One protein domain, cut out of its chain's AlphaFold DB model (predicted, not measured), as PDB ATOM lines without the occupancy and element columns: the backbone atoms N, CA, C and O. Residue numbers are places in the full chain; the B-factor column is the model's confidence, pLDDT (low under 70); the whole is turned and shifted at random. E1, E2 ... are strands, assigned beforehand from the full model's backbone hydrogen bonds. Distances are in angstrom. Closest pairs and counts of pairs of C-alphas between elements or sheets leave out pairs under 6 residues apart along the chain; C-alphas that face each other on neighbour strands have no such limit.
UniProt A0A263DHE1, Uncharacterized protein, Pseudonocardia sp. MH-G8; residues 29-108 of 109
ATOM      1  N   GLU A  29     152.631 175.255 177.233       97.50
ATOM      2  CA  GLU A  29     152.612 175.468 175.786       97.50
ATOM      3  C   GLU A  29     152.235 174.181 175.043       97.50
ATOM      4  O   GLU A  29     152.622 173.074 175.441       97.50
ATOM      5  N   VAL A  30     151.482 174.335 173.957       98.31
ATOM      6  CA  VAL A  30     151.241 173.297 172.948       98.31
ATOM      7  C   VAL A  30     151.726 173.848 171.617       98.31
ATOM      8  O   VAL A  30     151.411 174.983 171.278       98.31
ATOM      9  N   SER A  31     152.516 173.068 170.887       98.31
ATOM     10  CA  SER A  31     153.084 173.479 169.608       98.31
ATOM     11  C   SER A  31     152.946 172.354 168.597       98.31
ATOM     12  O   SER A  31     153.218 171.201 168.938       98.31
ATOM     13  N   ASP A  32     152.544 172.703 167.378       98.62
ATOM     14  CA  ASP A  32     152.451 171.790 166.243       98.62
ATOM     15  C   ASP A  32     153.024 172.441 164.980       98.62
ATOM     16  O   ASP A  32     153.146 173.666 164.867       98.62
ATOM     17  N   GLN A  33     153.410 171.587 164.030       98.69
ATOM     18  CA  GLN A  33     154.094 171.984 162.806       98.69
ATOM     19  C   GLN A  33     153.436 171.414 161.555       98.69
ATOM     20  O   GLN A  33     153.034 170.248 161.508       98.69
ATOM     21  N   TRP A  34     153.464 172.220 160.497       98.75
ATOM     22  CA  TRP A  34     153.039 171.852 159.157       98.75
ATOM     23  C   TRP A  34     154.089 172.256 158.133       98.75
ATOM     24  O   TRP A  34     154.569 173.385 158.118       98.75
ATOM     25  N   ALA A  35     154.408 171.350 157.219       98.56
ATOM     26  CA  ALA A  35     155.135 171.684 156.010       98.56
ATOM     27  C   ALA A  35     154.172 172.305 154.993       98.56
ATOM     28  O   ALA A  35     153.228 171.654 154.539       98.56
ATOM     29  N   LEU A  36     154.439 173.550 154.615       98.56
ATOM     30  CA  LEU A  36     153.811 174.223 153.487       98.56
ATOM     31  C   LEU A  36     154.692 173.953 152.271       98.56
ATOM     32  O   LEU A  36     155.808 174.450 152.184       98.56
ATOM     33  N   THR A  37     154.241 173.090 151.366       98.06
ATOM     34  CA  THR A  37     155.054 172.608 150.243       98.06
ATOM     35  C   THR A  37     154.266 172.564 148.936       98.06
ATOM     36  O   THR A  37     153.100 172.951 148.871       98.06
ATOM     37  N   TYR A  38     154.912 172.092 147.872       97.19
ATOM     38  CA  TYR A  38     154.334 171.982 146.542       97.19
ATOM     39  C   TYR A  38     154.530 170.576 145.985       97.19
ATOM     40  O   TYR A  38     155.647 170.177 145.659       97.19
ATOM     41  N   VAL A  39     153.432 169.839 145.819       95.56
ATOM     42  CA  VAL A  39     153.419 168.530 145.152       95.56
ATOM     43  C   VAL A  39     152.862 168.728 143.749       95.56
ATOM     44  O   VAL A  39     151.775 169.277 143.580       95.56
ATOM     45  N   ASP A  40     153.638 168.360 142.730       95.00
ATOM     46  CA  ASP A  40     153.296 168.579 141.316       95.00
ATOM     47  C   ASP A  40     152.910 170.041 140.998       95.00
ATOM     48  O   ASP A  40     152.003 170.324 140.212       95.00
ATOM     49  N   GLY A  41     153.596 170.989 141.648       94.00
ATOM     50  CA  GLY A  41     153.375 172.430 141.490       94.00
ATOM     51  C   GLY A  41     152.126 172.973 142.192       94.00
ATOM     52  O   GLY A  41     151.774 174.133 141.981       94.00
ATOM     53  N   ARG A  42     151.444 172.169 143.015       95.62
ATOM     54  CA  ARG A  42     150.239 172.573 143.754       95.62
ATOM     55  C   ARG A  42     150.542 172.770 145.241       95.62
ATOM     56  O   ARG A  42     151.130 171.861 145.830       95.62
ATOM     57  N   PRO A  43     150.103 173.888 145.853       96.69
ATOM     58  CA  PRO A  43     150.186 174.085 147.299       96.69
ATOM     59  C   PRO A  43     149.612 172.886 148.055       96.69
ATOM     60  O   PRO A  43     148.521 172.412 147.739       96.69
ATOM     61  N   THR A  44     150.370 172.370 149.011       97.69
ATOM     62  CA  THR A  44     150.029 171.203 149.827       97.69
ATOM     63  C   THR A  44     150.505 171.453 151.254       97.69
ATOM     64  O   THR A  44     151.654 171.838 151.458       97.69
ATOM     65  N   VAL A  45     149.632 171.227 152.233       98.38
ATOM     66  CA  VAL A  45     149.952 171.303 153.667       98.38
ATOM     67  C   VAL A  45     150.134 169.881 154.198       98.38
ATOM     68  O   VAL A  45     149.333 169.002 153.869       98.38
ATOM     69  N   VAL A  46     151.192 169.634 154.973       97.81
ATOM     70  CA  VAL A  46     151.469 168.325 155.591       97.81
ATOM     71  C   VAL A  46     151.816 168.500 157.074       97.81
ATOM     72  O   VAL A  46     152.852 169.093 157.349       97.81
ATOM     73  N   PRO A  47     151.054 167.941 158.033       97.88
ATOM     74  CA  PRO A  47     149.824 167.156 157.864       97.88
ATOM     75  C   PRO A  47     148.713 167.887 157.098       97.88
ATOM     76  O   PRO A  47     148.755 169.103 156.958       97.88
ATOM     77  N   ALA A  48     147.745 167.149 156.553       96.31
ATOM     78  CA  ALA A  48     146.658 167.774 155.806       96.31
ATOM     79  C   ALA A  48     145.850 168.716 156.713       96.31
ATOM     80  O   ALA A  48     145.569 168.379 157.860       96.31
ATOM     81  N   MET A  49     145.492 169.878 156.175       95.12
ATOM     82  CA  MET A  49     144.596 170.834 156.822       95.12
ATOM     83  C   MET A  49     143.132 170.387 156.700       95.12
ATOM     84  O   MET A  49     142.780 169.680 155.750       95.12
ATOM     85  N   GLU A  50     142.283 170.840 157.620       95.00
ATOM     86  CA  GLU A  50     140.830 170.648 157.577       95.00
ATOM     87  C   GLU A  50     140.148 172.008 157.389       95.00
ATOM     88  O   GLU A  50     140.541 173.004 157.997       95.00
ATOM     89  N   ASP A  51     139.164 172.074 156.489       94.25
ATOM     90  CA  ASP A  51     138.416 173.303 156.180       94.25
ATOM     91  C   ASP A  51     139.310 174.531 155.898       94.25
ATOM     92  O   ASP A  51     139.067 175.635 156.380       94.25
ATOM     93  N   ASP A  52     140.368 174.327 155.104       95.38
ATOM     94  CA  ASP A  52     141.381 175.334 154.746       95.38
ATOM     95  C   ASP A  52     142.157 175.929 155.941       95.38
ATOM     96  O   ASP A  52     142.776 176.993 155.822       95.38
ATOM     97  N   THR A  53     142.158 175.235 157.085       98.00
ATOM     98  CA  THR A  53     142.845 175.656 158.310       98.00
ATOM     99  C   THR A  53     143.619 174.529 158.984       98.00
ATOM    100  O   THR A  53     143.295 173.346 158.888       98.00
ATOM    101  N   VAL A  54     144.678 174.912 159.682       98.44
ATOM    102  CA  VAL A  54     145.362 174.073 160.658       98.44
ATOM    103  C   VAL A  54     145.000 174.546 162.058       98.44
ATOM    104  O   VAL A  54     144.666 175.716 162.253       98.44
ATOM    105  N   GLU A  55     145.060 173.643 163.026       98.00
ATOM    106  CA  GLU A  55     144.567 173.894 164.374       98.00
ATOM    107  C   GLU A  55     145.624 173.535 165.414       98.00
ATOM    108  O   GLU A  55     146.253 172.479 165.319       98.00
ATOM    109  N   VAL A  56     145.767 174.385 166.434       98.31
ATOM    110  CA  VAL A  56     146.420 174.018 167.694       98.31
ATOM    111  C   VAL A  56     145.476 174.320 168.848       98.31
ATOM    112  O   VAL A  56     144.975 175.439 168.979       98.31
ATOM    113  N   SER A  57     145.288 173.328 169.715       97.81
ATOM    114  CA  SER A  57     144.369 173.395 170.850       97.81
ATOM    115  C   SER A  57     145.039 173.006 172.165       97.81
ATOM    116  O   SER A  57     145.878 172.105 172.240       97.81
ATOM    117  N   CYS A  58     144.605 173.659 173.237       97.69
ATOM    118  CA  CYS A  58     144.885 173.274 174.609       97.69
ATOM    119  C   CYS A  58     144.274 171.906 174.950       97.69
ATOM    120  O   CYS A  58     143.378 171.390 174.280       97.69
ATOM    121  N   ARG A  59     144.766 171.275 176.018       95.19
ATOM    122  CA  ARG A  59     144.287 169.961 176.462       95.19
ATOM    123  C   ARG A  59     142.935 170.095 177.160       95.19
ATOM    124  O   ARG A  59     142.785 170.850 178.114       95.19
ATOM    125  N   GLY A  60     141.974 169.267 176.765       92.56
ATOM    126  CA  GLY A  60     140.673 169.219 177.432       92.56
ATOM    127  C   GLY A  60     139.910 170.539 177.294       92.56
ATOM    128  O   GLY A  60     139.614 170.946 176.181       92.56
ATOM    129  N   ASN A  61     139.569 171.167 178.426       92.19
ATOM    130  CA  ASN A  61     138.852 172.452 178.471       92.19
ATOM    131  C   ASN A  61     139.747 173.621 178.924       92.19
ATOM    132  O   ASN A  61     139.230 174.687 179.270       92.19
ATOM    133  N   ASP A  62     141.065 173.413 178.961       96.38
ATOM    134  CA  ASP A  62     142.033 174.461 179.279       96.38
ATOM    135  C   ASP A  62     141.907 175.614 178.269       96.38
ATOM    136  O   ASP A  62     141.574 175.401 177.100       96.38
ATOM    137  N   GLN A  63     142.127 176.843 178.734       96.62
ATOM    138  CA  GLN A  63     141.883 178.047 177.942       96.62
ATOM    139  C   GLN A  63     143.176 178.544 177.313       96.62
ATOM    140  O   GLN A  63     144.207 178.617 177.978       96.62
ATOM    141  N   MET A  64     143.120 178.912 176.039       97.12
ATOM    142  CA  MET A  64     144.221 179.600 175.385       97.12
ATOM    143  C   MET A  64     144.286 181.034 175.914       97.12
ATOM    144  O   MET A  64     143.296 181.762 175.896       97.12
ATOM    145  N   THR A  65     145.461 181.443 176.375       96.62
ATOM    146  CA  THR A  65     145.722 182.811 176.842       96.62
ATOM    147  C   THR A  65     146.529 183.627 175.843       96.62
ATOM    148  O   THR A  65     146.471 184.853 175.879       96.62
ATOM    149  N   ASP A  66     147.312 182.960 174.993       97.50
ATOM    150  CA  ASP A  66     148.120 183.591 173.948       97.50
ATOM    151  C   ASP A  66     148.469 182.575 172.849       97.50
ATOM    152  O   ASP A  66     148.367 181.364 173.066       97.50
ATOM    153  N   TRP A  67     148.918 183.050 171.689       98.44
ATOM    154  CA  TRP A  67     149.495 182.202 170.647       98.44
ATOM    155  C   TRP A  67     150.547 182.947 169.821       98.44
ATOM    156  O   TRP A  67     150.576 184.173 169.744       98.44
ATOM    157  N   SER A  68     151.426 182.189 169.179       98.69
ATOM    158  CA  SER A  68     152.482 182.712 168.319       98.69
ATOM    159  C   SER A  68     152.738 181.790 167.134       98.69
ATOM    160  O   SER A  68     152.361 180.617 167.136       98.69
ATOM    161  N   VAL A  69     153.393 182.343 166.119       98.69
ATOM    162  CA  VAL A  69     153.837 181.633 164.923       98.69
ATOM    163  C   VAL A  69     155.313 181.931 164.683       98.69
ATOM    164  O   VAL A  69     155.780 183.032 164.984       98.69
ATOM    165  N   ASN A  70     156.054 180.968 164.142       98.56
ATOM    166  CA  ASN A  70     157.467 181.157 163.812       98.56
ATOM    167  C   ASN A  70     157.701 182.215 162.718       98.56
ATOM    168  O   ASN A  70     158.709 182.922 162.765       98.56
ATOM    169  N   ASP A  71     156.780 182.341 161.759       98.38
ATOM    170  CA  ASP A  71     156.802 183.377 160.729       98.38
ATOM    171  C   ASP A  71     155.382 183.841 160.368       98.38
ATOM    172  O   ASP A  71     154.535 183.076 159.902       98.38
ATOM    173  N   GLN A  72     155.128 185.135 160.557       98.06
ATOM    174  CA  GLN A  72     153.838 185.755 160.275       98.06
ATOM    175  C   GLN A  72     153.500 185.782 158.776       98.06
ATOM    176  O   GLN A  72     152.321 185.859 158.427       98.06
ATOM    177  N   ALA A  73     154.494 185.701 157.884       98.25
ATOM    178  CA  ALA A  73     154.273 185.613 156.441       98.25
ATOM    179  C   ALA A  73     153.565 184.311 156.029       98.25
ATOM    180  O   ALA A  73     152.939 184.274 154.969       98.25
ATOM    181  N   LEU A  74     153.616 183.279 156.879       98.62
ATOM    182  CA  LEU A  74     152.969 181.982 156.667       98.62
ATOM    183  C   LEU A  74     151.515 181.943 157.161       98.62
ATOM    184  O   LEU A  74     150.868 180.900 157.086       98.62
ATOM    185  N   VAL A  75     150.975 183.068 157.638       98.44
ATOM    186  CA  VAL A  75     149.603 183.181 158.148       98.44
ATOM    187  C   VAL A  75     148.764 184.045 157.209       98.44
ATOM    188  O   VAL A  75     148.915 185.265 157.161       98.44
ATOM    189  N   GLY A  76     147.838 183.417 156.485       98.06
ATOM    190  CA  GLY A  76     146.853 184.105 155.641       98.06
ATOM    191  C   GLY A  76     145.648 184.623 156.430       98.06
ATOM    192  O   GLY A  76     145.074 185.657 156.091       98.06
ATOM    193  N   GLY A  77     145.298 183.935 157.517       98.19
ATOM    194  CA  GLY A  77     144.225 184.302 158.436       98.19
ATOM    195  C   GLY A  77     144.325 183.513 159.739       98.19
ATOM    196  O   GLY A  77     144.952 182.456 159.773       98.19
ATOM    197  N   SER A  78     143.733 184.036 160.813       98.25
ATOM    198  CA  SER A  78     143.670 183.345 162.106       98.25
ATOM    199  C   SER A  78     142.378 183.671 162.849       98.25
ATOM    200  O   SER A  78     141.860 184.787 162.739       98.25
ATOM    201  N   TRP A  79     141.851 182.689 163.582       97.88
ATOM    202  CA  TRP A  79     140.601 182.796 164.335       97.88
ATOM    203  C   TRP A  79     140.674 181.963 165.608       97.88
ATOM    204  O   TRP A  79     141.067 180.801 165.570       97.88
ATOM    205  N   GLU A  80     140.252 182.532 166.731       97.69
ATOM    206  CA  GLU A  80     140.145 181.777 167.979       97.69
ATOM    207  C   GLU A  80     138.996 180.769 167.914       97.69
ATOM    208  O   GLU A  80     137.943 181.012 167.310       97.69
ATOM    209  N   HIS A  81     139.174 179.643 168.599       94.44
ATOM    210  CA  HIS A  81     138.086 178.717 168.866       94.44
ATOM    211  C   HIS A  81     136.935 179.436 169.564       94.44
ATOM    212  O   HIS A  81     137.143 180.189 170.511       94.44
ATOM    213  N   THR A  82     135.689 179.115 169.202       93.50
ATOM    214  CA  THR A  82     134.513 179.662 169.909       93.50
ATOM    215  C   THR A  82     134.512 179.310 171.402       93.50
ATOM    216  O   THR A  82     133.948 180.041 172.209       93.50
ATOM    217  N   ALA A  83     135.153 178.198 171.771       93.12
ATOM    218  CA  ALA A  83     135.320 177.759 173.153       93.12
ATOM    219  C   ALA A  83     136.543 178.374 173.870       93.12
ATOM    220  O   ALA A  83     136.761 178.047 175.033       93.12
ATOM    221  N   GLY A  84     137.345 179.209 173.195       95.38
ATOM    222  CA  GLY A  84     138.546 179.839 173.760       95.38
ATOM    223  C   GLY A  84     139.726 178.888 173.984       95.38
ATOM    224  O   GLY A  84     140.684 179.238 174.659       95.38
ATOM    225  N   THR A  85     139.673 177.668 173.449       97.31
ATOM    226  CA  THR A  85     140.637 176.595 173.755       97.31
ATOM    227  C   THR A  85     141.829 176.526 172.804       97.31
ATOM    228  O   THR A  85     142.690 175.677 172.996       97.31
ATOM    229  N   GLY A  86     141.869 177.331 171.745       97.75
ATOM    230  CA  GLY A  86     142.838 177.153 170.666       97.75
ATOM    231  C   GLY A  86     142.675 178.155 169.532       97.75
ATOM    232  O   GLY A  86     141.852 179.077 169.607       97.75
ATOM    233  N   ILE A  87     143.450 177.944 168.472       98.62
ATOM    234  CA  ILE A  87     143.531 178.814 167.300       98.62
ATOM    235  C   ILE A  87     143.414 177.995 166.007       98.62
ATOM    236  O   ILE A  87     144.074 176.970 165.841       98.62
ATOM    237  N   PHE A  88     142.614 178.502 165.070       98.50
ATOM    238  CA  PHE A  88     142.628 178.105 163.666       98.50
ATOM    239  C   PHE A  88     143.522 179.059 162.884       98.50
ATOM    240  O   PHE A  88     143.386 180.278 163.007       98.50
ATOM    241  N   VAL A  89     144.385 178.524 162.030       98.69
ATOM    242  CA  VAL A  89     145.253 179.302 161.144       98.69
ATOM    243  C   VAL A  89     145.061 178.834 159.715       98.69
ATOM    244  O   VAL A  89     145.223 177.658 159.410       98.69
ATOM    245  N   GLN A  90     144.748 179.762 158.815       98.62
ATOM    246  CA  GLN A  90     144.825 179.520 157.379       98.62
ATOM    247  C   GLN A  90     146.271 179.753 156.922       98.62
ATOM    248  O   GLN A  90     146.747 180.892 157.020       98.62
ATOM    249  N   PRO A  91     146.975 178.733 156.401       98.38
ATOM    250  CA  PRO A  91     148.343 178.910 155.937       98.38
ATOM    251  C   PRO A  91     148.431 179.808 154.697       98.38
ATOM    252  O   PRO A  91     147.626 179.698 153.770       98.38
ATOM    253  N   ALA A  92     149.445 180.666 154.656       98.31
ATOM    254  CA  ALA A  92     149.830 181.423 153.474       98.31
ATOM    255  C   ALA A  92     151.063 180.795 152.822       98.31
ATOM    256  O   ALA A  92     152.045 180.470 153.481       98.31
ATOM    257  N   PHE A  93     151.005 180.640 151.501       97.50
ATOM    258  CA  PHE A  93     152.083 180.066 150.709       97.50
ATOM    259  C   PHE A  93     152.889 181.174 150.027       97.50
ATOM    260  O   PHE A  93     152.332 181.985 149.286       97.50
ATOM    261  N   THR A  94     154.204 181.178 150.233       96.19
ATOM    262  CA  THR A  94     155.121 182.212 149.720       96.19
ATOM    263  C   THR A  94     155.684 181.900 148.330       96.19
ATOM    264  O   THR A  94     156.209 182.785 147.655       96.19
ATOM    265  N   GLY A  95     155.566 180.649 147.881       95.19
ATOM    266  CA  GLY A  95     156.274 180.121 146.711       95.19
ATOM    267  C   GLY A  95     157.398 179.145 147.066       95.19
ATOM    268  O   GLY A  95     157.892 178.458 146.172       95.19
ATOM    269  N   GLU A  96     157.781 179.051 148.340       96.38
ATOM    270  CA  GLU A  96     158.848 178.173 148.827       96.38
ATOM    271  C   GLU A  96     158.297 177.025 149.691       96.38
ATOM    272  O   GLU A  96     157.130 177.017 150.076       96.38
ATOM    273  N   THR A  97     159.122 175.997 149.941       97.50
ATOM    274  CA  THR A  97     158.778 174.965 150.932       97.50
ATOM    275  C   THR A  97     159.254 175.408 152.303       97.50
ATOM    276  O   THR A  97     160.454 175.590 152.502       97.50
ATOM    277  N   GLU A  98     158.322 175.532 153.238       98.38
ATOM    278  CA  GLU A  98     158.551 176.127 154.552       98.38
ATOM    279  C   GLU A  98     157.848 175.327 155.648       98.38
ATOM    280  O   GLU A  98     156.975 174.499 155.375       98.38
ATOM    281  N   ILE A  99     158.246 175.562 156.897       98.62
ATOM    282  CA  ILE A  99     157.588 174.987 158.069       98.62
ATOM    283  C   ILE A  99     156.814 176.097 158.764       98.62
ATOM    284  O   ILE A  99     157.409 177.069 159.221       98.62
ATOM    285  N   LEU A 100     155.501 175.924 158.858       98.75
ATOM    286  CA  LEU A 100     154.633 176.676 159.746       98.75
ATOM    287  C   LEU A 100     154.647 175.988 161.113       98.75
ATOM    288  O   LEU A 100     154.226 174.840 161.219       98.75
ATOM    289  N   GLU A 101     155.121 176.677 162.143       98.81
ATOM    290  CA  GLU A 101     155.048 176.241 163.539       98.81
ATOM    291  C   GLU A 101     154.150 177.209 164.301       98.81
ATOM    292  O   GLU A 101     154.401 178.416 164.308       98.81
ATOM    293  N   ILE A 102     153.114 176.676 164.943       98.81
ATOM    294  CA  ILE A 102     152.182 177.444 165.768       98.81
ATOM    295  C   ILE A 102     152.342 176.972 167.203       98.81
ATOM    296  O   ILE A 102     152.342 175.772 167.460       98.81
ATOM    297  N   THR A 103     152.439 177.916 168.134       98.75
ATOM    298  CA  THR A 103     152.516 177.636 169.569       98.75
ATOM    299  C   THR A 103     151.407 178.379 170.296       98.75
ATOM    300  O   THR A 103     151.315 179.597 170.186       98.75
ATOM    301  N   VAL A 104     150.590 177.661 171.064       98.50
ATOM    302  CA  VAL A 104     149.555 178.224 171.942       98.50
ATOM    303  C   VAL A 104     149.991 178.120 173.398       98.50
ATOM    304  O   VAL A 104     150.533 177.100 173.829       98.50
ATOM    305  N   VAL A 105     149.734 179.175 174.165       97.88
ATOM    306  CA  VAL A 105     149.892 179.203 175.619       97.88
ATOM    307  C   VAL A 105     148.534 178.916 176.239       97.88
ATOM    308  O   VAL A 105     147.558 179.610 175.967       97.88
ATOM    309  N   CYS A 106     148.482 177.893 177.078       97.50
ATOM    310  CA  CYS A 106     147.275 177.363 177.691       97.50
ATOM    311  C   CYS A 106     147.311 177.556 179.197       97.50
ATOM    312  O   CYS A 106     148.325 177.237 179.808       97.50
ATOM    313  N   GLU A 107     146.208 177.978 179.798       95.75
ATOM    314  CA  GLU A 107     145.982 178.026 181.240       95.75
ATOM    315  C   GLU A 107     145.052 176.884 181.669       95.75
ATOM    316  O   GLU A 107     144.013 176.632 181.049       95.75
ATOM    317  N   ARG A 108     145.439 176.168 182.729       92.50
ATOM    318  CA  ARG A 108     144.650 175.073 183.301       92.50
ATOM    319  C   ARG A 108     143.407 175.613 183.999       92.50
ATOM    320  O   ARG A 108     143.519 176.519 184.823       92.50
TER     321      ARG A 108
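What this domain is: This is residues 29 to 108 of the 109 residues of an uncharacterized protein of Pseudonocardia sp. MH-G8 (UniProt A0A263DHE1). Two antiparallel sheets stand partly face to face as a small, long sandwich: a four-stranded sheet E2 - E1 - E7 - E4, curled like part of a barrel, and a smaller sheet E3 - E6 - E5, whose strands E3 and E6 lie over E1, E7 and E4. The long strands E1 and E7 run side by side along the length, and the hairpin of E1 and E2 makes one end of it. The printed part has 80 residues, with seven named strands, E1 to E7 in order along the chain, and no named helix; the class is all strand. It is compact, with a radius of gyration of the C-alphas of 12.8 A, and only just elongated, spanning 43 by 22 by 17 A.

How they stand to each other: E1, residues 29 to 39, and E2, residues 42 to 46, form a hairpin, antiparallel at 152 degrees, with N 35 and O 46 2.7 A apart. On the other side of E1 is E7, residues 98 to 107, antiparallel at 160 degrees; N 34 and O 100 are 2.8 A apart. E4, residues 63 to 69, is an edge strand beside E7, antiparallel at 157 degrees, with N 68 and O 103 2.8 A apart. From edge to edge of this strongly twisted sheet the way across turns by 102 degrees. In the other sheet E3, residues 54 to 57, is antiparallel to E6, residues 86 to 91, at 164 degrees, with N 54 and O 89 2.8 A apart. E5, residues 75 to 80, forms a hairpin with E6, antiparallel at 160 degrees, with N 88 and O 79 2.8 A apart. Between the sheets, the closest C-alphas of E1 and E3 are those of Asp 32 and Val 56, 6.6 A apart. Those of E4 and E6 are Met 64 and Gly 86, 5.5 A apart. E1 and E5 are apart.

Where its parts are: E1, residues 29 to 39, begins at C-alpha 29 (152.612, 175.468, 175.786) and is 31.4 A long. E2, residues 42 to 46, measures 12.6 A, and E3, residues 54 to 57, 10.3 A. E4, residues 63 to 69, measures 18.0 A. E5, residues 75 to 80, measures 13.7 A, and E6, residues 86 to 91, 15.8 A. E7, residues 98 to 107, is 29.6 A long and ends at C-alpha 107 (145.982, 178.026, 181.240).

The domain as a whole: The two C-alphas farthest apart are those of Asp 40 and Arg 108, at 43.4 A. The printed part has no cut, and no link is long. Mean pLDDT of the printed part is 97.2, and no printed residue is under 70.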